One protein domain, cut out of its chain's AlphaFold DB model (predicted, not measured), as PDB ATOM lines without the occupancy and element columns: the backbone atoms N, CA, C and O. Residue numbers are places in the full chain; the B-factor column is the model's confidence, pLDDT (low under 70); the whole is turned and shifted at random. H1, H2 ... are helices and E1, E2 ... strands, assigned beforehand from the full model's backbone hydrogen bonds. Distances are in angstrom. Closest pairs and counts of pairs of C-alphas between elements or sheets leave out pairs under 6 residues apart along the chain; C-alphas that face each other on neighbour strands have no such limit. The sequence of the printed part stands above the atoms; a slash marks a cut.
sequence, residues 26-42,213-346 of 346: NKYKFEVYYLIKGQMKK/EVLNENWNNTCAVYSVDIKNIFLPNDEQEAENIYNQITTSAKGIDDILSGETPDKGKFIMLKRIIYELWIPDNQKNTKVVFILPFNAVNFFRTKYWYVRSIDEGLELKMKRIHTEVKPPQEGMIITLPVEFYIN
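This is residues 26 to 42 and 213 to 346 of the 346 residues of the protein "Transglutaminase domain-containing protein" of bacterium (UniProt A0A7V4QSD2). Look for a long, strongly twisted sheet of four antiparallel strands, E2 E3 E1 E5, with a smaller sheet, E4 E7 E6, partly face to face with it as a sandwich toward the end where E1 begins. The single helix, H1, packs on the long sheet toward its other end, and long loops run from H1 to E3 and from E6 to E7. The printed part has 151 residues, in the order E1 E2 H1 E3 E4 E5 E6 E7, and is mostly strand; both sheets are antiparallel throughout. It is compact, with a radius of gyration of the C-alphas of 16.6 A and spans of 49 by 40 by 23 A.

Find C-alpha 26 at (-12.877, -32.376, -20.896); from there E1, residues 26 to 39, runs 39.6 A and bends by 53 degrees at residue 35. After the cut, E2, residues 224 to 235, runs 31.9 A and bends by 52 degrees at residue 229. H1, residues 239 to 251, begins with C-alpha 239 at (-51.017, -32.746, -31.802) and is 18.0 A long. E3, residues 269 to 283, is the longest strand at 43.8 A. E4 is residues 291 to 297. E5, residues 303 to 312, runs 26.4 A and bends by 61 degrees at residue 306. E6 is residues 317 to 321, and E7, residues 337 to 345, runs 25.6 A to C-alpha 345 at (-16.023, -23.716, -24.939).

Start with inner strands E3 and E1, where N 34 and O 274 are 2.8 A apart. Edge strand E2 pairs with E3 through N 231 and O 275, 2.9 A; edge strand E5 pairs with E1 through N 33 and O 309, 2.8 A. H1 is on one face of this sheet, giving two layers, a helix over a sheet, at a height of 9.1 A. It runs along the strands, at 2 degrees to E1 on the local plane; its closest C-alphas to E1 are Tyr 246 and Leu 35, 6.9 A. Every O i to N i+4 pair in H1 is within hydrogen-bond range. The sandwich's facing parts are 8.7 A centre to centre. In the smaller sheet, E6 and E7 form a hairpin, with N 320 and O 342 2.8 A apart; E4 and E7 have no backbone N and O within hydrogen-bond range, though C-alphas 294 and 338 face each other at 5.1 A. H1 is apart from E4, E6 and E7.

The farthest C-alphas, Gly 268 and Asn 285, are 50.6 A apart. Residues 43 to 212 are not printed, and C-alphas 42 and 213 lie 29.3 A apart across the cut. The links H1 to E3 and E6 to E7 are long. Mean pLDDT of the printed part is 75.0; 58 residues are under 70, among them 213 to 222, 286 to 297 and 320 to 346.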
ATOM      1  N   ASN A  26     -11.732 -33.115 -21.389       82.38
ATOM      2  CA  ASN A  26     -12.877 -32.376 -20.896       82.38
ATOM      3  C   ASN A  26     -14.167 -33.029 -21.394       82.38
ATOM      4  O   ASN A  26     -14.285 -33.425 -22.560       82.38
ATOM      5  N   LYS A  27     -15.150 -33.119 -20.500       85.44
ATOM      6  CA  LYS A  27     -16.458 -33.716 -20.765       85.44
ATOM      7  C   LYS A  27     -17.532 -32.659 -20.565       85.44
ATOM      8  O   LYS A  27     -17.573 -32.044 -19.506       85.44
ATOM      9  N   TYR A  28     -18.388 -32.491 -21.565       85.69
ATOM     10  CA  TYR A  28     -19.518 -31.568 -21.522       85.69
ATOM     11  C   TYR A  28     -20.807 -32.290 -21.885       85.69
ATOM     12  O   TYR A  28     -20.825 -33.095 -22.815       85.69
ATOM     13  N   LYS A  29     -21.901 -31.989 -21.198       88.19
ATOM     14  CA  LYS A  29     -23.213 -32.571 -21.451       88.19
ATOM     15  C   LYS A  29     -24.154 -31.567 -22.091       88.19
ATOM     16  O   LYS A  29     -24.202 -30.388 -21.742       88.19
ATOM     17  N   PHE A  30     -24.957 -32.077 -23.011       85.94
ATOM     18  CA  PHE A  30     -26.070 -31.352 -23.601       85.94
ATOM     19  C   PHE A  30     -27.250 -32.296 -23.804       85.94
ATOM     20  O   PHE A  30     -27.091 -33.511 -23.940       85.94
ATOM     21  N   GLU A  31     -28.448 -31.728 -23.828       87.62
ATOM     22  CA  GLU A  31     -29.681 -32.472 -24.044       87.62
ATOM     23  C   GLU A  31     -30.296 -32.107 -25.380       87.62
ATOM     24  O   GLU A  31     -30.283 -30.947 -25.801       87.62
ATOM     25  N   VAL A  32     -30.901 -33.107 -26.008       86.69
ATOM     26  CA  VAL A  32     -31.700 -32.950 -27.211       86.69
ATOM     27  C   VAL A  32     -33.095 -33.485 -26.949       86.69
ATOM     28  O   VAL A  32     -33.265 -34.609 -26.477       86.69
ATOM     29  N   TYR A  33     -34.091 -32.687 -27.305       87.69
ATOM     30  CA  TYR A  33     -35.498 -33.046 -27.274       87.69
ATOM     31  C   TYR A  33     -36.016 -33.156 -28.699       87.69
ATOM     32  O   TYR A  33     -35.730 -32.298 -29.532       87.69
ATOM     33  N   TYR A  34     -36.814 -34.184 -28.966       88.56
ATOM     34  CA  TYR A  34     -37.547 -34.352 -30.215       88.56
ATOM     35  C   TYR A  34     -39.020 -34.600 -29.925       88.56
ATOM     36  O   TYR A  34     -39.347 -35.523 -29.181       88.56
ATOM     37  N   LEU A  35     -39.907 -33.848 -30.577       90.81
ATOM     38  CA  LEU A  35     -41.306 -34.246 -30.711       90.81
ATOM     39  C   LEU A  35     -41.465 -35.012 -32.020       90.81
ATOM     40  O   LEU A  35     -41.241 -34.461 -33.099       90.81
ATOM     41  N   ILE A  36     -41.843 -36.281 -31.940       90.88
ATOM     42  CA  ILE A  36     -41.922 -37.199 -33.073       90.88
ATOM     43  C   ILE A  36     -43.368 -37.638 -33.265       90.88
ATOM     44  O   ILE A  36     -44.008 -38.140 -32.347       90.88
ATOM     45  N   LYS A  37     -43.866 -37.502 -34.493       91.19
ATOM     46  CA  LYS A  37     -45.115 -38.118 -34.939       91.19
ATOM     47  C   LYS A  37     -44.784 -39.396 -35.691       91.19
ATOM     48  O   LYS A  37     -44.092 -39.354 -36.709       91.19
ATOM     49  N   GLY A  38     -45.293 -40.518 -35.206       90.50
ATOM     50  CA  GLY A  38     -44.990 -41.832 -35.744       90.50
ATOM     51  C   GLY A  38     -46.216 -42.693 -36.004       90.50
ATOM     52  O   GLY A  38     -47.342 -42.364 -35.637       90.50
ATOM     53  N   GLN A  39     -45.978 -43.815 -36.665       90.81
ATOM     54  CA  GLN A  39     -46.912 -44.912 -36.822       90.81
ATOM     55  C   GLN A  39     -46.133 -46.216 -36.704       90.81
ATOM     56  O   GLN A  39     -45.106 -46.378 -37.364       90.81
ATOM     57  N   MET A  40     -46.640 -47.146 -35.893       87.88
ATOM     58  CA  MET A  40     -46.065 -48.482 -35.769       87.88
ATOM     59  C   MET A  40     -46.002 -49.153 -37.145       87.88
ATOM     60  O   MET A  40     -46.992 -49.178 -37.887       87.88
ATOM     61  N   LYS A  41     -44.829 -49.673 -37.515       86.12
ATOM     62  CA  LYS A  41     -44.631 -50.336 -38.808       86.12
ATOM     63  C   LYS A  41     -45.122 -51.763 -38.717       86.12
ATOM     64  O   LYS A  41     -44.761 -52.468 -37.788       86.12
ATOM     65  N   LYS A  42     -45.862 -52.227 -39.722       84.62
ATOM     66  CA  LYS A  42     -46.124 -53.660 -39.847       84.62
ATOM     67  C   LYS A  42     -44.804 -54.384 -40.114       84.62
ATOM     68  O   LYS A  42     -44.102 -54.039 -41.069       84.62
ATOM     69  N   GLU A 213     -17.904 -41.797 -40.777       63.81
ATOM     70  CA  GLU A 213     -18.965 -42.720 -41.201       63.81
ATOM     71  C   GLU A 213     -19.669 -42.239 -42.475       63.81
ATOM     72  O   GLU A 213     -20.292 -43.052 -43.163       63.81
ATOM     73  N   VAL A 214     -19.530 -40.954 -42.817       63.56
ATOM     74  CA  VAL A 214     -20.190 -40.305 -43.954       63.56
ATOM     75  C   VAL A 214     -19.246 -40.220 -45.157       63.56
ATOM     76  O   VAL A 214     -18.038 -40.032 -45.035       63.56
ATOM     77  N   LEU A 215     -19.798 -40.385 -46.359       59.47
ATOM     78  CA  LEU A 215     -19.049 -40.233 -47.605       59.47
ATOM     79  C   LEU A 215     -18.791 -38.756 -47.898       59.47
ATOM     80  O   LEU A 215     -19.727 -37.964 -47.902       59.47
ATOM     81  N   ASN A 216     -17.556 -38.425 -48.276       58.34
ATOM     82  CA  ASN A 216     -17.151 -37.093 -48.742       58.34
ATOM     83  C   ASN A 216     -17.302 -35.958 -47.714       58.34
ATOM     84  O   ASN A 216     -17.237 -34.794 -48.101       58.34
ATOM     85  N   GLU A 217     -17.434 -36.279 -46.427       56.28
ATOM     86  CA  GLU A 217     -17.367 -35.290 -45.353       56.28
ATOM     87  C   GLU A 217     -15.960 -35.259 -44.757       56.28
ATOM     88  O   GLU A 217     -15.341 -36.293 -44.505       56.28
ATOM     89  N   ASN A 218     -15.433 -34.058 -44.540       59.03
ATOM     90  CA  ASN A 218     -14.127 -33.860 -43.922       59.03
ATOM     91  C   ASN A 218     -14.225 -32.740 -42.894       59.03
ATOM     92  O   ASN A 218     -13.801 -31.605 -43.122       59.03
ATOM     93  N   TRP A 219     -14.860 -33.050 -41.770       62.78
ATOM     94  CA  TRP A 219     -14.887 -32.150 -40.626       62.78
ATOM     95  C   TRP A 219     -13.792 -32.596 -39.677       62.78
ATOM     96  O   TRP A 219     -13.810 -33.721 -39.177       62.78
ATOM     97  N   ASN A 220     -12.815 -31.726 -39.455       61.34
ATOM     98  CA  ASN A 220     -11.640 -32.041 -38.655       61.34
ATOM     99  C   ASN A 220     -11.948 -31.868 -37.156       61.34
ATOM    100  O   ASN A 220     -11.378 -31.007 -36.489       61.34
ATOM    101  N   ASN A 221     -12.910 -32.639 -36.643       65.62
ATOM    102  CA  ASN A 221     -13.249 -32.642 -35.224       65.62
ATOM    103  C   ASN A 221     -12.316 -33.598 -34.469       65.62
ATOM    104  O   ASN A 221     -12.191 -34.772 -34.816       65.62
ATOM    105  N   THR A 222     -11.693 -33.118 -33.398       68.38
ATOM    106  CA  THR A 222     -10.887 -33.937 -32.471       68.38
ATOM    107  C   THR A 222     -11.711 -34.498 -31.309       68.38
ATOM    108  O   THR A 222     -11.162 -35.137 -30.414       68.38
ATOM    109  N   CYS A 223     -13.025 -34.275 -31.320       73.81
ATOM    110  CA  CYS A 223     -13.942 -34.669 -30.263       73.81
ATOM    111  C   CYS A 223     -14.636 -36.009 -30.543       73.81
ATOM    112  O   CYS A 223     -14.615 -36.511 -31.666       73.81
ATOM    113  N   ALA A 224     -15.316 -36.547 -29.531       77.06
ATOM    114  CA  ALA A 224     -16.302 -37.613 -29.692       77.06
ATOM    115  C   ALA A 224     -17.628 -37.206 -29.043       77.06
ATOM    116  O   ALA A 224     -17.635 -36.506 -28.032       77.06
ATOM    117  N   VAL A 225     -18.742 -37.654 -29.619       76.75
ATOM    118  CA  VAL A 225     -20.090 -37.486 -29.065       76.75
ATOM    119  C   VAL A 225     -20.699 -38.867 -28.893       76.75
ATOM    120  O   VAL A 225     -20.672 -39.674 -29.823       76.75
ATOM    121  N   TYR A 226     -21.262 -39.148 -27.723       77.25
ATOM    122  CA  TYR A 226     -21.975 -40.399 -27.477       77.25
ATOM    123  C   TYR A 226     -23.175 -40.172 -26.556       77.25
ATOM    124  O   TYR A 226     -23.190 -39.252 -25.736       77.25
ATOM    125  N   SER A 227     -24.223 -40.975 -26.738       79.75
ATOM    126  CA  SER A 227     -25.427 -40.918 -25.910       79.75
ATOM    127  C   SER A 227     -25.167 -41.573 -24.558       79.75
ATOM    128  O   SER A 227     -24.684 -42.707 -24.511       79.75
ATOM    129  N   VAL A 228     -25.522 -40.886 -23.473       84.00
ATOM    130  CA  VAL A 228     -25.393 -41.402 -22.099       84.00
ATOM    131  C   VAL A 228     -26.732 -41.775 -21.474       84.00
ATOM    132  O   VAL A 228     -26.758 -42.627 -20.592       84.00
ATOM    133  N   ASP A 229     -27.825 -41.160 -21.925       85.81
ATOM    134  CA  ASP A 229     -29.173 -41.448 -21.440       85.81
ATOM    135  C   ASP A 229     -30.218 -41.134 -22.514       85.81
ATOM    136  O   ASP A 229     -30.102 -40.134 -23.231       85.81
ATOM    137  N   ILE A 230     -31.231 -41.991 -22.639       85.69
ATOM    138  CA  ILE A 230     -32.325 -41.840 -23.600       85.69
ATOM    139  C   ILE A 230     -33.641 -42.136 -22.893       85.69
ATOM    140  O   ILE A 230     -33.807 -43.179 -22.269       85.69
ATOM    141  N   LYS A 231     -34.596 -41.213 -23.026       87.81
ATOM    142  CA  LYS A 231     -35.943 -41.340 -22.469       87.81
ATOM    143  C   LYS A 231     -36.975 -41.107 -23.562       87.81
ATOM    144  O   LYS A 231     -37.016 -40.033 -24.163       87.81
ATOM    145  N   ASN A 232     -37.826 -42.102 -23.787       88.06
ATOM    146  CA  ASN A 232     -38.955 -42.027 -24.708       88.06
ATOM    147  C   ASN A 232     -40.255 -41.922 -23.899       88.06
ATOM    148  O   ASN A 232     -40.517 -42.753 -23.033       88.06
ATOM    149  N   ILE A 233     -41.066 -40.902 -24.174       90.25
ATOM    150  CA  ILE A 233     -42.365 -40.679 -23.532       90.25
ATOM    151  C   ILE A 233     -43.436 -40.646 -24.613       90.25
ATOM    152  O   ILE A 233     -43.398 -39.798 -25.506       90.25
ATOM    153  N   PHE A 234     -44.405 -41.551 -24.522       91.06
ATOM    154  CA  PHE A 234     -45.573 -41.538 -25.393       91.06
ATOM    155  C   PHE A 234     -46.598 -40.545 -24.855       91.06
ATOM    156  O   PHE A 234     -47.007 -40.623 -23.697       91.06
ATOM    157  N   LEU A 235     -46.961 -39.583 -25.698       90.88
ATOM    158  CA  LEU A 235     -47.905 -38.520 -25.385       90.88
ATOM    159  C   LEU A 235     -49.305 -38.880 -25.904       90.88
ATOM    160  O   LEU A 235     -49.425 -39.728 -26.799       90.88
ATOM    161  N   PRO A 236     -50.363 -38.218 -25.394       82.56
ATOM    162  CA  PRO A 236     -51.686 -38.287 -25.999       82.56
ATOM    163  C   PRO A 236     -51.613 -38.049 -27.511       82.56
ATOM    164  O   PRO A 236     -50.823 -37.239 -27.998       82.56
ATOM    165  N   ASN A 237     -52.443 -38.757 -28.277       82.19
ATOM    166  CA  ASN A 237     -52.481 -38.634 -29.737       82.19
ATOM    167  C   ASN A 237     -53.286 -37.393 -30.185       82.19
ATOM    168  O   ASN A 237     -54.122 -37.478 -31.084       82.19
ATOM    169  N   ASP A 238     -53.029 -36.258 -29.533       89.38
ATOM    170  CA  ASP A 238     -53.512 -34.916 -29.848       89.38
ATOM    171  C   ASP A 238     -52.285 -34.036 -30.144       89.38
ATOM    172  O   ASP A 238     -51.404 -33.856 -29.302       89.38
ATOM    173  N   GLU A 239     -52.189 -33.522 -31.374       89.38
ATOM    174  CA  GLU A 239     -51.017 -32.746 -31.802       89.38
ATOM    175  C   GLU A 239     -50.881 -31.416 -31.056       89.38
ATOM    176  O   GLU A 239     -49.755 -31.012 -30.767       89.38
ATOM    177  N   GLN A 240     -51.992 -30.752 -30.730       91.88
ATOM    178  CA  GLN A 240     -51.957 -29.453 -30.065       91.88
ATOM    179  C   GLN A 240     -51.554 -29.610 -28.599       91.88
ATOM    180  O   GLN A 240     -50.745 -28.831 -28.092       91.88
ATOM    181  N   GLU A 241     -52.088 -30.628 -27.922       90.88
ATOM    182  CA  GLU A 241     -51.707 -30.945 -26.546       90.88
ATOM    183  C   GLU A 241     -50.227 -31.339 -26.457       90.88
ATOM    184  O   GLU A 241     -49.488 -30.811 -25.622       90.88
ATOM    185  N   ALA A 242     -49.757 -32.202 -27.362       91.50
ATOM    186  CA  ALA A 242     -48.365 -32.630 -27.384       91.50
ATOM    187  C   ALA A 242     -47.391 -31.479 -27.689       91.50
ATOM    188  O   ALA A 242     -46.309 -31.413 -27.102       91.50
ATOM    189  N   GLU A 243     -47.771 -30.552 -28.572       91.94
ATOM    190  CA  GLU A 243     -47.000 -29.334 -28.833       91.94
ATOM    191  C   GLU A 243     -46.949 -28.416 -27.605       91.94
ATOM    192  O   GLU A 243     -45.888 -27.884 -27.280       91.94
ATOM    193  N   ASN A 244     -48.056 -28.277 -26.871       90.50
ATOM    194  CA  ASN A 244     -48.082 -27.506 -25.628       90.50
ATOM    195  C   ASN A 244     -47.154 -28.117 -24.565       90.50
ATOM    196  O   ASN A 244     -46.394 -27.381 -23.936       90.50
ATOM    197  N   ILE A 245     -47.173 -29.444 -24.394       89.94
ATOM    198  CA  ILE A 245     -46.260 -30.164 -23.488       89.94
ATOM    199  C   ILE A 245     -44.806 -29.937 -23.909       89.94
ATOM    200  O   ILE A 245     -43.968 -29.581 -23.083       89.94
ATOM    201  N   TYR A 246     -44.510 -30.089 -25.201       90.06
ATOM    202  CA  TYR A 246     -43.176 -29.844 -25.740       90.06
ATOM    203  C   TYR A 246     -42.693 -28.417 -25.434       90.06
ATOM    204  O   TYR A 246     -41.623 -28.243 -24.853       90.06
ATOM    205  N   ASN A 247     -43.512 -27.407 -25.740       89.94
ATOM    206  CA  ASN A 247     -43.181 -26.005 -25.501       89.94
ATOM    207  C   ASN A 247     -42.959 -25.712 -24.013       89.94
ATOM    208  O   ASN A 247     -42.038 -24.970 -23.675       89.94
ATOM    209  N   GLN A 248     -43.746 -26.310 -23.112       88.31
ATOM    210  CA  GLN A 248     -43.526 -26.175 -21.669       88.31
ATOM    211  C   GLN A 248     -42.135 -26.676 -21.266       88.31
ATOM    212  O   GLN A 248     -41.444 -25.990 -20.525       88.31
ATOM    213  N   ILE A 249     -41.670 -27.809 -21.783       87.00
ATOM    214  CA  ILE A 249     -40.353 -28.370 -21.424       87.00
ATOM    215  C   ILE A 249     -39.212 -27.524 -21.984       87.00
ATOM    216  O   ILE A 249     -38.191 -27.334 -21.329       87.00
ATOM    217  N   THR A 250     -39.371 -27.007 -23.201       85.06
ATOM    218  CA  THR A 250     -38.297 -26.268 -23.878       85.06
ATOM    219  C   THR A 250     -38.237 -24.792 -23.493       85.06
ATOM    220  O   THR A 250     -37.267 -24.124 -23.838       85.06
ATOM    221  N   THR A 251     -39.259 -24.261 -22.810       81.69
ATOM    222  CA  THR A 251     -39.326 -22.841 -22.406       81.69
ATOM    223  C   THR A 251     -39.470 -22.612 -20.901       81.69
ATOM    224  O   THR A 251     -39.268 -21.487 -20.450       81.69
ATOM    225  N   SER A 252     -39.796 -23.638 -20.109       67.12
ATOM    226  CA  SER A 252     -39.929 -23.530 -18.650       67.12
ATOM    227  C   SER A 252     -38.834 -24.303 -17.907       67.12
ATOM    228  O   SER A 252     -38.133 -25.130 -18.483       67.12
ATOM    229  N   ALA A 253     -38.700 -24.053 -16.602       59.09
ATOM    230  CA  ALA A 253     -37.795 -24.793 -15.720       59.09
ATOM    231  C   ALA A 253     -38.297 -26.212 -15.360       59.09
ATOM    232  O   ALA A 253     -37.619 -26.911 -14.610       59.09
ATOM    233  N   LYS A 254     -39.480 -26.638 -15.842       60.94
ATOM    234  CA  LYS A 254     -39.996 -27.992 -15.585       60.94
ATOM    235  C   LYS A 254     -39.171 -29.041 -16.322       60.94
ATOM    236  O   LYS A 254     -38.823 -28.873 -17.492       60.94
ATOM    237  N   GLY A 255     -38.881 -30.136 -15.626       68.56
ATOM    238  CA  GLY A 255     -38.147 -31.265 -16.178       68.56
ATOM    239  C   GLY A 255     -39.060 -32.206 -16.958       68.56
ATOM    240  O   GLY A 255     -40.270 -32.254 -16.752       68.56
ATOM    241  N   ILE A 256     -38.463 -33.023 -17.825       77.69
ATOM    242  CA  ILE A 256     -39.179 -34.106 -18.517       77.69
ATOM    243  C   ILE A 256     -39.724 -35.176 -17.544       77.69
ATOM    244  O   ILE A 256     -40.544 -36.016 -17.914       77.69
ATOM    245  N   ASP A 257     -39.238 -35.185 -16.305       79.88
ATOM    246  CA  ASP A 257     -39.615 -36.153 -15.274       79.88
ATOM    247  C   ASP A 257     -40.985 -35.867 -14.646       79.88
ATOM    248  O   ASP A 257     -41.583 -36.772 -14.075       79.88
ATOM    249  N   ASP A 258     -41.534 -34.668 -14.857       78.44
ATOM    250  CA  ASP A 258     -42.855 -34.265 -14.357       78.44
ATOM    251  C   ASP A 258     -44.017 -34.682 -15.285       78.44
ATOM    252  O   ASP A 258     -45.174 -34.325 -15.052       78.44
ATOM    253  N   ILE A 259     -43.725 -35.394 -16.377       79.88
ATOM    254  CA  ILE A 259     -44.698 -35.725 -17.425       79.88
ATOM    255  C   ILE A 259     -45.262 -37.123 -17.197       79.88
ATOM    256  O   ILE A 259     -44.517 -38.101 -17.128       79.88
ATOM    257  N   LEU A 260     -46.591 -37.228 -17.172       73.19
ATOM    258  CA  LEU A 260     -47.284 -38.513 -17.206       73.19
ATOM    259  C   LEU A 260     -47.057 -39.186 -18.569       73.19
ATOM    260  O   LEU A 260     -47.436 -38.648 -19.608       73.19
ATOM    261  N   SER A 261     -46.432 -40.362 -18.564       79.25
ATOM    262  CA  SER A 261     -46.214 -41.170 -19.765       79.25
ATOM    263  C   SER A 261     -47.417 -42.060 -20.069       79.25
ATOM    264  O   SER A 261     -47.933 -42.723 -19.168       79.25
ATOM    265  N   GLY A 262     -47.817 -42.130 -21.339       79.56
ATOM    266  CA  GLY A 262     -48.715 -43.172 -21.838       79.56
ATOM    267  C   GLY A 262     -47.990 -44.496 -22.093       79.56
ATOM    268  O   GLY A 262     -46.761 -44.549 -22.155       79.56
ATOM    269  N   GLU A 263     -48.763 -45.569 -22.263       83.38
ATOM    270  CA  GLU A 263     -48.235 -46.867 -22.687       83.38
ATOM    271  C   GLU A 263     -47.672 -46.796 -24.114       83.38
ATOM    272  O   GLU A 263     -48.186 -46.071 -24.974       83.38
ATOM    273  N   THR A 264     -46.621 -47.577 -24.370       83.56
ATOM    274  CA  THR A 264     -46.094 -47.783 -25.721       83.56
ATOM    275  C   THR A 264     -47.200 -48.351 -26.615       83.56
ATOM    276  O   THR A 264     -47.747 -49.403 -26.296       83.56
ATOM    277  N   PRO A 265     -47.542 -47.706 -27.742       85.50
ATOM    278  CA  PRO A 265     -48.612 -48.197 -28.600       85.50
ATOM    279  C   PRO A 265     -48.229 -49.495 -29.316       85.50
ATOM    280  O   PRO A 265     -47.242 -49.530 -30.047       85.50
ATOM    281  N   ASP A 266     -49.073 -50.522 -29.219       84.25
ATOM    282  CA  ASP A 266     -48.870 -51.793 -29.936       84.25
ATOM    283  C   ASP A 266     -49.222 -51.711 -31.432       84.25
ATOM    284  O   ASP A 266     -48.824 -52.555 -32.231       84.25
ATOM    285  N   LYS A 267     -50.010 -50.707 -31.842       88.19
ATOM    286  CA  LYS A 267     -50.407 -50.465 -33.240       88.19
ATOM    287  C   LYS A 267     -50.843 -49.018 -33.457       88.19
ATOM    288  O   LYS A 267     -51.227 -48.318 -32.527       88.19
ATOM    289  N   GLY A 268     -50.896 -48.600 -34.720       90.19
ATOM    290  CA  GLY A 268     -51.471 -47.307 -35.104       90.19
ATOM    291  C   GLY A 268     -50.507 -46.126 -34.970       90.19
ATOM    292  O   GLY A 268     -49.288 -46.300 -34.977       90.19
ATOM    293  N   LYS A 269     -51.070 -44.912 -34.967       92.31
ATOM    294  CA  LYS A 269     -50.324 -43.645 -34.912       92.31
ATOM    295  C   LYS A 269     -50.003 -43.275 -33.467       92.31
ATOM    296  O   LYS A 269     -50.796 -43.561 -32.579       92.31
ATOM    297  N   PHE A 270     -48.883 -42.594 -33.273       92.75
ATOM    298  CA  PHE A 270     -48.425 -42.140 -31.970       92.75
ATOM    299  C   PHE A 270     -47.736 -40.781 -32.050       92.75
ATOM    300  O   PHE A 270     -47.220 -40.382 -33.100       92.75
ATOM    301  N   ILE A 271     -47.692 -40.101 -30.908       93.06
ATOM    302  CA  ILE A 271     -46.835 -38.944 -30.676       93.06
ATOM    303  C   ILE A 271     -45.880 -39.309 -29.542       93.06
ATOM    304  O   ILE A 271     -46.296 -39.835 -28.514       93.06
ATOM    305  N   MET A 272     -44.591 -39.077 -29.754       92.31
ATOM    306  CA  MET A 272     -43.536 -39.406 -28.805       92.31
ATOM    307  C   MET A 272     -42.668 -38.181 -28.561       92.31
ATOM    308  O   MET A 272     -42.184 -37.557 -29.504       92.31
ATOM    309  N   LEU A 273     -42.426 -37.876 -27.295       91.56
ATOM    310  CA  LEU A 273     -41.361 -36.988 -26.870       91.56
ATOM    311  C   LEU A 273     -40.128 -37.829 -26.534       91.56
ATOM    312  O   LEU A 273     -40.174 -38.676 -25.647       91.56
ATOM    313  N   LYS A 274     -39.020 -37.586 -27.231       89.25
ATOM    314  CA  LYS A 274     -37.735 -38.243 -26.973       89.25
ATOM    315  C   LYS A 274     -36.747 -37.241 -26.394       89.25
ATOM    316  O   LYS A 274     -36.479 -36.232 -27.042       89.25
ATOM    317  N   ARG A 275     -36.184 -37.535 -25.221       89.50
ATOM    318  CA  ARG A 275     -34.990 -36.866 -24.683       89.50
ATOM    319  C   ARG A 275     -33.780 -37.752 -24.907       89.50
ATOM    320  O   ARG A 275     -33.837 -38.952 -24.650       89.50
ATOM    321  N   ILE A 276     -32.682 -37.143 -25.326       87.56
ATOM    322  CA  ILE A 276     -31.367 -37.770 -25.351       87.56
ATOM    323  C   ILE A 276     -30.386 -36.851 -24.637       87.56
ATOM    324  O   ILE A 276     -30.287 -35.675 -24.986       87.56
ATOM    325  N   ILE A 277     -29.658 -37.387 -23.663       88.19
ATOM    326  CA  ILE A 277     -28.493 -36.732 -23.080       88.19
ATOM    327  C   ILE A 277     -27.264 -37.255 -23.814       88.19
ATOM    328  O   ILE A 277     -27.029 -38.466 -23.888       88.19
ATOM    329  N   TYR A 278     -26.481 -36.331 -24.352       84.75
ATOM    330  CA  TYR A 278     -25.203 -36.614 -24.982       84.75
ATOM    331  C   TYR A 278     -24.069 -36.087 -24.117       84.75
ATOM    332  O   TYR A 278     -24.199 -35.051 -23.464       84.75
ATOM    333  N   GLU A 279     -22.942 -36.786 -24.162       85.94
ATOM    334  CA  GLU A 279     -21.687 -36.315 -23.599       85.94
ATOM    335  C   GLU A 279     -20.671 -36.104 -24.730       85.94
ATOM    336  O   GLU A 279     -20.456 -36.962 -25.590       85.94
ATOM    337  N   LEU A 280     -20.092 -34.908 -24.743       82.94
ATOM    338  CA  LEU A 280     -19.113 -34.407 -25.691       82.94
ATOM    339  C   LEU A 280     -17.730 -34.452 -25.042       82.94
ATOM    340  O   LEU A 280     -17.522 -33.872 -23.979       82.94
ATOM    341  N   TRP A 281     -16.797 -35.155 -25.675       83.12
ATOM    342  CA  TRP A 281     -15.440 -35.384 -25.173       83.12
ATOM    343  C   TRP A 281     -14.426 -34.646 -26.014       83.12
ATOM    344  O   TRP A 281     -14.353 -34.880 -27.221       83.12
ATOM    345  N   ILE A 282     -13.642 -33.775 -25.385       80.19
ATOM    346  CA  ILE A 282     -12.749 -32.842 -26.073       80.19
ATOM    347  C   ILE A 282     -11.387 -32.834 -25.384       80.19
ATOM    348  O   ILE A 282     -11.346 -32.718 -24.163       80.19
ATOM    349  N   PRO A 283     -10.276 -32.935 -26.131       79.75
ATOM    350  CA  PRO A 283      -8.946 -32.815 -25.539       79.75
ATOM    351  C   PRO A 283      -8.736 -31.438 -24.878       79.75
ATOM    352  O   PRO A 283      -9.081 -30.413 -25.459       79.75
ATOM    353  N   ASP A 284      -8.127 -31.387 -23.694       76.62
ATOM    354  CA  ASP A 284      -7.969 -30.160 -22.887       76.62
ATOM    355  C   ASP A 284      -7.141 -29.050 -23.553       76.62
ATOM    356  O   ASP A 284      -7.223 -27.879 -23.177       76.62
ATOM    357  N   ASN A 285      -6.349 -29.393 -24.569       72.62
ATOM    358  CA  ASN A 285      -5.552 -28.437 -25.337       72.62
ATOM    359  C   ASN A 285      -6.383 -27.605 -26.340       72.62
ATOM    360  O   ASN A 285      -5.836 -26.741 -27.029       72.62
ATOM    361  N   GLN A 286      -7.695 -27.837 -26.416       69.44
ATOM    362  CA  GLN A 286      -8.619 -27.215 -27.358       69.44
ATOM    363  C   GLN A 286      -9.461 -26.127 -26.673       69.44
ATOM    364  O   GLN A 286     -10.439 -26.421 -25.990       69.44
ATOM    365  N   LYS A 287      -9.090 -24.853 -26.865       63.69
ATOM    366  CA  LYS A 287      -9.875 -23.681 -26.424       63.69
ATOM    367  C   LYS A 287     -10.615 -23.053 -27.600       63.69
ATOM    368  O   LYS A 287     -10.066 -23.010 -28.699       63.69
ATOM    369  N   ASN A 288     -11.812 -22.502 -27.371       63.56
ATOM    370  CA  ASN A 288     -12.644 -21.885 -28.417       63.56
ATOM    371  C   ASN A 288     -12.903 -22.814 -29.621       63.56
ATOM    372  O   ASN A 288     -12.950 -22.372 -30.772       63.56
ATOM    373  N   THR A 289     -13.044 -24.116 -29.368       64.31
ATOM    374  CA  THR A 289     -13.221 -25.102 -30.434       64.31
ATOM    375  C   THR A 289     -14.660 -25.154 -30.891       64.31
ATOM    376  O   THR A 289     -15.552 -25.547 -30.143       64.31
ATOM    377  N   LYS A 290     -14.853 -24.859 -32.175       69.19
ATOM    378  CA  LYS A 290     -16.068 -25.206 -32.894       69.19
ATOM    379  C   LYS A 290     -16.097 -26.708 -33.148       69.19
ATOM    380  O   LYS A 290     -15.346 -27.214 -33.978       69.19
ATOM    381  N   VAL A 291     -17.009 -27.393 -32.477       66.00
ATOM    382  CA  VAL A 291     -17.342 -28.792 -32.759       66.00
ATOM    383  C   VAL A 291     -18.572 -28.850 -33.653       66.00
ATOM    384  O   VAL A 291     -19.517 -28.115 -33.397       66.00
ATOM    385  N   VAL A 292     -18.573 -29.710 -34.676       67.81
ATOM    386  CA  VAL A 292     -19.744 -29.968 -35.537       67.81
ATOM    387  C   VAL A 292     -20.065 -31.459 -35.541       67.81
ATOM    388  O   VAL A 292     -19.204 -32.266 -35.857       67.81
ATOM    389  N   PHE A 293     -21.300 -31.851 -35.252       65.12
ATOM    390  CA  PHE A 293     -21.742 -33.248 -35.339       65.12
ATOM    391  C   PHE A 293     -23.137 -33.335 -35.949       65.12
ATOM    392  O   PHE A 293     -23.879 -32.352 -35.973       65.12
ATOM    393  N   ILE A 294     -23.474 -34.522 -36.457       67.75
ATOM    394  CA  ILE A 294     -24.780 -34.823 -37.040       67.75
ATOM    395  C   ILE A 294     -25.624 -35.531 -35.998       67.75
ATOM    396  O   ILE A 294     -25.356 -36.677 -35.630       67.75
ATOM    397  N   LEU A 295     -26.703 -34.877 -35.589       69.56
ATOM    398  CA  LEU A 295     -27.772 -35.551 -34.870       69.56
ATOM    399  C   LEU A 295     -28.776 -36.185 -35.840       69.56
ATOM    400  O   LEU A 295     -29.081 -35.586 -36.877       69.56
ATOM    401  N   PRO A 296     -29.326 -37.362 -35.499       65.12
ATOM    402  CA  PRO A 296     -30.317 -38.020 -36.330       65.12
ATOM    403  C   PRO A 296     -31.631 -37.232 -36.337       65.12
ATOM    404  O   PRO A 296     -32.145 -36.834 -35.291       65.12
ATOM    405  N   PHE A 297     -32.213 -37.047 -37.520       69.81
ATOM    406  CA  PHE A 297     -33.514 -36.402 -37.676       69.81
ATOM    407  C   PHE A 297     -34.402 -37.223 -38.612       69.81
ATOM    408  O   PHE A 297     -34.075 -37.461 -39.775       69.81
ATOM    409  N   ASN A 298     -35.549 -37.669 -38.097       72.88
ATOM    410  CA  ASN A 298     -36.463 -38.525 -38.840       72.88
ATOM    411  C   ASN A 298     -37.380 -37.657 -39.712       72.88
ATOM    412  O   ASN A 298     -38.138 -36.839 -39.199       72.88
ATOM    413  N   ALA A 299     -37.337 -37.825 -41.032       65.88
ATOM    414  CA  ALA A 299     -38.136 -37.027 -41.971       65.88
ATOM    415  C   ALA A 299     -39.110 -37.866 -42.812       65.88
ATOM    416  O   ALA A 299     -39.626 -37.402 -43.828       65.88
ATOM    417  N   VAL A 300     -39.353 -39.116 -42.414       68.62
ATOM    418  CA  VAL A 300     -40.139 -40.067 -43.202       68.62
ATOM    419  C   VAL A 300     -41.626 -39.906 -42.889       68.62
ATOM    420  O   VAL A 300     -42.006 -39.674 -41.747       68.62
ATOM    421  N   ASN A 301     -42.496 -40.053 -43.893       68.31
ATOM    422  CA  ASN A 301     -43.931 -39.749 -43.776       68.31
ATOM    423  C   ASN A 301     -44.646 -40.420 -42.586       68.31
ATOM    424  O   ASN A 301     -45.554 -39.824 -42.012       68.31
ATOM    425  N   PHE A 302     -44.252 -41.639 -42.211       76.56
ATOM    426  CA  PHE A 302     -44.840 -42.392 -41.095       76.56
ATOM    427  C   PHE A 302     -44.038 -42.276 -39.786       76.56
ATOM    428  O   PHE A 302     -44.458 -42.833 -38.780       76.56
ATOM    429  N   PHE A 303     -42.875 -41.620 -39.782       84.81
ATOM    430  CA  PHE A 303     -42.033 -41.427 -38.600       84.81
ATOM    431  C   PHE A 303     -41.205 -40.154 -38.777       84.81
ATOM    432  O   PHE A 303     -40.161 -40.147 -39.436       84.81
ATOM    433  N   ARG A 304     -41.736 -39.052 -38.245       84.69
ATOM    434  CA  ARG A 304     -41.277 -37.694 -38.524       84.69
ATOM    435  C   ARG A 304     -41.061 -36.900 -37.245       84.69
ATOM    436  O   ARG A 304     -41.990 -36.723 -36.460       84.69
ATOM    437  N   THR A 305     -39.878 -36.320 -37.105       84.62
ATOM    438  CA  THR A 305     -39.587 -35.267 -36.137       84.62
ATOM    439  C   THR A 305     -40.325 -33.988 -36.549       84.62
ATOM    440  O   THR A 305     -40.141 -33.465 -37.652       84.62
ATOM    441  N   LYS A 306     -41.218 -33.517 -35.678       85.44
ATOM    442  CA  LYS A 306     -42.011 -32.289 -35.826       85.44
ATOM    443  C   LYS A 306     -41.256 -31.088 -35.273       85.44
ATOM    444  O   LYS A 306     -41.052 -30.121 -35.999       85.44
ATOM    445  N   TYR A 307     -40.791 -31.208 -34.032       86.06
ATOM    446  CA  TYR A 307     -40.020 -30.186 -33.334       86.06
ATOM    447  C   TYR A 307     -38.770 -30.792 -32.714       86.06
ATOM    448  O   TYR A 307     -38.698 -32.000 -32.475       86.06
ATOM    449  N   TRP A 308     -37.779 -29.940 -32.492       86.12
ATOM    450  CA  TRP A 308     -36.519 -30.303 -31.869       86.12
ATOM    451  C   TRP A 308     -35.941 -29.113 -31.105       86.12
ATOM    452  O   TRP A 308     -36.192 -27.957 -31.455       86.12
ATOM    453  N   TYR A 309     -35.204 -29.403 -30.042       84.00
ATOM    454  CA  TYR A 309     -34.592 -28.399 -29.183       84.00
ATOM    455  C   TYR A 309     -33.316 -28.966 -28.581       84.00
ATOM    456  O   TYR A 309     -33.285 -30.130 -28.184       84.00
ATOM    457  N   VAL A 310     -32.266 -28.150 -28.538       83.62
ATOM    458  CA  VAL A 310     -30.973 -28.512 -27.956       83.62
ATOM    459  C   VAL A 310     -30.644 -27.491 -26.880       83.62
ATOM    460  O   VAL A 310     -30.751 -26.291 -27.128       83.62
ATOM    461  N   ARG A 311     -30.229 -27.956 -25.703       84.00
ATOM    462  CA  ARG A 311     -29.738 -27.086 -24.629       84.00
ATOM    463  C   ARG A 311     -28.496 -27.660 -23.970       84.00
ATOM    464  O   ARG A 311     -28.319 -28.875 -23.928       84.00
ATOM    465  N   SER A 312     -27.654 -26.775 -23.452       84.81
ATOM    466  CA  SER A 312     -26.496 -27.167 -22.663       84.81
ATOM    467  C   SER A 312     -26.956 -27.568 -21.265       84.81
ATOM    468  O   SER A 312     -27.921 -26.997 -20.754       84.81
ATOM    469  N   ILE A 313     -26.268 -28.540 -20.669       85.31
ATOM    470  CA  ILE A 313     -26.362 -28.818 -19.233       85.31
ATOM    471  C   ILE A 313     -25.235 -28.096 -18.490       85.31
ATOM    472  O   ILE A 313     -25.478 -27.530 -17.430       85.31
ATOM    473  N   ASP A 314     -24.025 -28.093 -19.054       83.31
ATOM    474  CA  ASP A 314     -22.837 -27.569 -18.380       83.31
ATOM    475  C   ASP A 314     -22.586 -26.084 -18.700       83.31
ATOM    476  O   ASP A 314     -22.712 -25.637 -19.845       83.31
ATOM    477  N   GLU A 315     -22.173 -25.317 -17.683       66.31
ATOM    478  CA  GLU A 315     -22.026 -23.848 -17.726       66.31
ATOM    479  C   GLU A 315     -20.904 -23.338 -18.663       66.31
ATOM    480  O   GLU A 315     -20.799 -22.139 -18.909       66.31
ATOM    481  N   GLY A 316     -20.093 -24.230 -19.243       68.56
ATOM    482  CA  GLY A 316     -19.000 -23.899 -20.171       68.56
ATOM    483  C   GLY A 316     -19.296 -24.142 -21.652       68.56
ATOM    484  O   GLY A 316     -18.417 -23.920 -22.482       68.56
ATOM    485  N   LEU A 317     -20.496 -24.618 -21.996       72.00
ATOM    486  CA  LEU A 317     -20.843 -25.045 -23.350       72.00
ATOM    487  C   LEU A 317     -21.891 -24.101 -23.962       72.00
ATOM    488  O   LEU A 317     -23.086 -24.197 -23.684       72.00
ATOM    489  N   GLU A 318     -21.449 -23.186 -24.824       74.44
ATOM    490  CA  GLU A 318     -22.349 -22.305 -25.574       74.44
ATOM    491  C   GLU A 318     -22.809 -22.992 -26.865       74.44
ATOM    492  O   GLU A 318     -21.999 -23.440 -27.678       74.44
ATOM    493  N   LEU A 319     -24.124 -23.041 -27.075       71.69
ATOM    494  CA  LEU A 319     -24.756 -23.622 -28.256       71.69
ATOM    495  C   LEU A 319     -25.037 -22.561 -29.318       71.69
ATOM    496  O   LEU A 319     -25.902 -21.704 -29.139       71.69
ATOM    497  N   LYS A 320     -24.407 -22.692 -30.486       67.25
ATOM    498  CA  LYS A 320     -24.845 -22.015 -31.710       67.25
ATOM    499  C   LYS A 320     -25.543 -23.018 -32.612       67.25
ATOM    500  O   LYS A 320     -24.928 -23.794 -33.341       67.25
ATOM    501  N   MET A 321     -26.869 -22.999 -32.560       61.41
ATOM    502  CA  MET A 321     -27.689 -23.786 -33.472       61.41
ATOM    503  C   MET A 321     -27.682 -23.140 -34.859       61.41
ATOM    504  O   MET A 321     -28.069 -21.982 -35.023       61.41
ATOM    505  N   LYS A 322     -27.273 -23.900 -35.877       53.50
ATOM    506  CA  LYS A 322     -27.574 -23.556 -37.269       53.50
ATOM    507  C   LYS A 322     -28.937 -24.114 -37.662       53.50
ATOM    508  O   LYS A 322     -29.512 -24.961 -36.981       53.50
ATOM    509  N   ARG A 323     -29.478 -23.601 -38.772       52.34
ATOM    510  CA  ARG A 323     -30.683 -24.171 -39.385       52.34
ATOM    511  C   ARG A 323     -30.439 -25.649 -39.674       52.34
ATOM    512  O   ARG A 323     -29.309 -26.057 -39.922       52.34
ATOM    513  N   ILE A 324     -31.518 -26.424 -39.692       54.50
ATOM    514  CA  ILE A 324     -31.490 -27.758 -40.279       54.50
ATOM    515  C   ILE A 324     -30.882 -27.642 -41.684       54.50
ATOM    516  O   ILE A 324     -31.413 -26.913 -42.527       54.50
ATOM    517  N   HIS A 325     -29.795 -28.366 -41.926       47.91
ATOM    518  CA  HIS A 325     -29.222 -28.511 -43.252       47.91
ATOM    519  C   HIS A 325     -29.437 -29.958 -43.709       47.91
ATOM    520  O   HIS A 325     -29.296 -30.913 -42.955       47.91
ATOM    521  N   THR A 326     -29.831 -30.137 -44.963       45.34
ATOM    522  CA  THR A 326     -29.661 -31.419 -45.650       45.34
ATOM    523  C   THR A 326     -28.242 -31.440 -46.192       45.34
ATOM    524  O   THR A 326     -28.021 -30.930 -47.291       45.34
ATOM    525  N   GLU A 327     -27.282 -31.956 -45.430       45.50
ATOM    526  CA  GLU A 327     -25.967 -32.289 -45.983       45.50
ATOM    527  C   GLU A 327     -25.898 -33.779 -46.321       45.50
ATOM    528  O   GLU A 327     -26.306 -34.635 -45.541       45.50
ATOM    529  N   VAL A 328     -25.454 -34.017 -47.559       43.66
ATOM    530  CA  VAL A 328     -25.614 -35.203 -48.415       43.66
ATOM    531  C   VAL A 328     -27.076 -35.518 -48.743       43.66
ATOM    532  O   VAL A 328     -27.841 -35.922 -47.886       43.66
ATOM    533  N   LYS A 329     -27.481 -35.342 -50.011       39.91
ATOM    534  CA  LYS A 329     -28.789 -35.778 -50.537       39.91
ATOM    535  C   LYS A 329     -28.852 -37.314 -50.592       39.91
ATOM    536  O   LYS A 329     -28.233 -37.862 -51.505       39.91
ATOM    537  N   PRO A 330     -29.708 -38.000 -49.814       39.31
ATOM    538  CA  PRO A 330     -30.204 -39.306 -50.205       39.31
ATOM    539  C   PRO A 330     -31.551 -39.071 -50.913       39.31
ATOM    540  O   PRO A 330     -32.471 -38.482 -50.330       39.31
ATOM    541  N   PRO A 331     -31.724 -39.438 -52.192       36.50
ATOM    542  CA  PRO A 331     -33.037 -39.325 -52.812       36.50
ATOM    543  C   PRO A 331     -34.000 -40.265 -52.071       36.50
ATOM    544  O   PRO A 331     -33.733 -41.450 -52.010       36.50
ATOM    545  N   GLN A 332     -35.060 -39.712 -51.464       41.81
ATOM    546  CA  GLN A 332     -36.355 -40.327 -51.086       41.81
ATOM    547  C   GLN A 332     -36.309 -41.860 -50.856       41.81
ATOM    548  O   GLN A 332     -36.325 -42.633 -51.806       41.81
ATOM    549  N   GLU A 333     -36.172 -42.390 -49.635       35.00
ATOM    550  CA  GLU A 333     -37.172 -42.397 -48.544       35.00
ATOM    551  C   GLU A 333     -36.522 -42.392 -47.139       35.00
ATOM    552  O   GLU A 333     -37.125 -42.783 -46.141       35.00
ATOM    553  N   GLY A 334     -35.282 -41.924 -47.043       39.03
ATOM    554  CA  GLY A 334     -34.580 -41.742 -45.775       39.03
ATOM    555  C   GLY A 334     -33.674 -40.533 -45.861       39.03
ATOM    556  O   GLY A 334     -32.465 -40.702 -45.903       39.03
ATOM    557  N   MET A 335     -34.257 -39.330 -45.951       40.97
ATOM    558  CA  MET A 335     -33.483 -38.094 -45.835       40.97
ATOM    559  C   MET A 335     -32.737 -38.122 -44.500       40.97
ATOM    560  O   MET A 335     -33.374 -38.067 -43.447       40.97
ATOM    561  N   ILE A 336     -31.408 -38.201 -44.550       46.53
ATOM    562  CA  ILE A 336     -30.558 -37.839 -43.424       46.53
ATOM    563  C   ILE A 336     -30.662 -36.322 -43.349       46.53
ATOM    564  O   ILE A 336     -30.038 -35.585 -44.108       46.53
ATOM    565  N   ILE A 337     -31.576 -35.856 -42.512       48.41
ATOM    566  CA  ILE A 337     -31.595 -34.460 -42.134       48.41
ATOM    567  C   ILE A 337     -30.587 -34.341 -40.996       48.41
ATOM    568  O   ILE A 337     -30.701 -35.034 -39.987       48.41
ATOM    569  N   THR A 338     -29.572 -33.510 -41.186       54.25
ATOM    570  CA  THR A 338     -28.543 -33.306 -40.182       54.25
ATOM    571  C   THR A 338     -28.849 -32.023 -39.428       54.25
ATOM    572  O   THR A 338     -29.258 -31.004 -39.993       54.25
ATOM    573  N   LEU A 339     -28.700 -32.078 -38.111       58.47
ATOM    574  CA  LEU A 339     -28.683 -30.878 -37.297       58.47
ATOM    575  C   LEU A 339     -27.231 -30.599 -36.909       58.47
ATOM    576  O   LEU A 339     -26.755 -31.218 -35.956       58.47
ATOM    577  N   PRO A 340     -26.526 -29.710 -37.633       63.59
ATOM    578  CA  PRO A 340     -25.214 -29.265 -37.207       63.59
ATOM    579  C   PRO A 340     -25.377 -28.411 -35.952       63.59
ATOM    580  O   PRO A 340     -26.028 -27.361 -35.963       63.59
ATOM    581  N   VAL A 341     -24.776 -28.870 -34.866       62.41
ATOM    582  CA  VAL A 341     -24.699 -28.125 -33.613       62.41
ATOM    583  C   VAL A 341     -23.269 -27.629 -33.468       62.41
ATOM    584  O   VAL A 341     -22.344 -28.433 -33.523       62.41
ATOM    585  N   GLU A 342     -23.100 -26.312 -33.332       67.44
ATOM    586  CA  GLU A 342     -21.803 -25.693 -33.069       67.44
ATOM    587  C   GLU A 342     -21.682 -25.382 -31.580       67.44
ATOM    588  O   GLU A 342     -22.562 -24.738 -31.008       67.44
ATOM    589  N   PHE A 343     -20.583 -25.812 -30.970       66.50
ATOM    590  CA  PHE A 343     -20.259 -25.479 -29.588       66.50
ATOM    591  C   PHE A 343     -19.134 -24.454 -29.505       66.50
ATOM    592  O   PHE A 343     -18.234 -24.470 -30.341       66.50
ATOM    593  N   TYR A 344     -19.185 -23.591 -28.492       66.81
ATOM    594  CA  TYR A 344     -18.045 -22.798 -28.037       66.81
ATOM    595  C   TYR A 344     -17.775 -23.152 -26.581       66.81
ATOM    596  O   TYR A 344     -18.704 -23.270 -25.783       66.81
ATOM    597  N   ILE A 345     -16.498 -23.353 -26.272       65.19
ATOM    598  CA  ILE A 345     -16.023 -23.716 -24.939       65.19
ATOM    599  C   ILE A 345     -15.167 -22.563 -24.452       65.19
ATOM    600  O   ILE A 345     -14.169 -22.237 -25.110       65.19
ATOM    601  N   ASN A 346     -15.600 -21.960 -23.348       59.84
ATOM    602  CA  ASN A 346     -14.956 -20.803 -22.729       59.84
ATOM    603  C   ASN A 346     -13.778 -21.194 -21.835       59.84
ATOM    604  O   ASN A 346     -13.886 -22.218 -21.126       59.84
TER     605      ASN A 346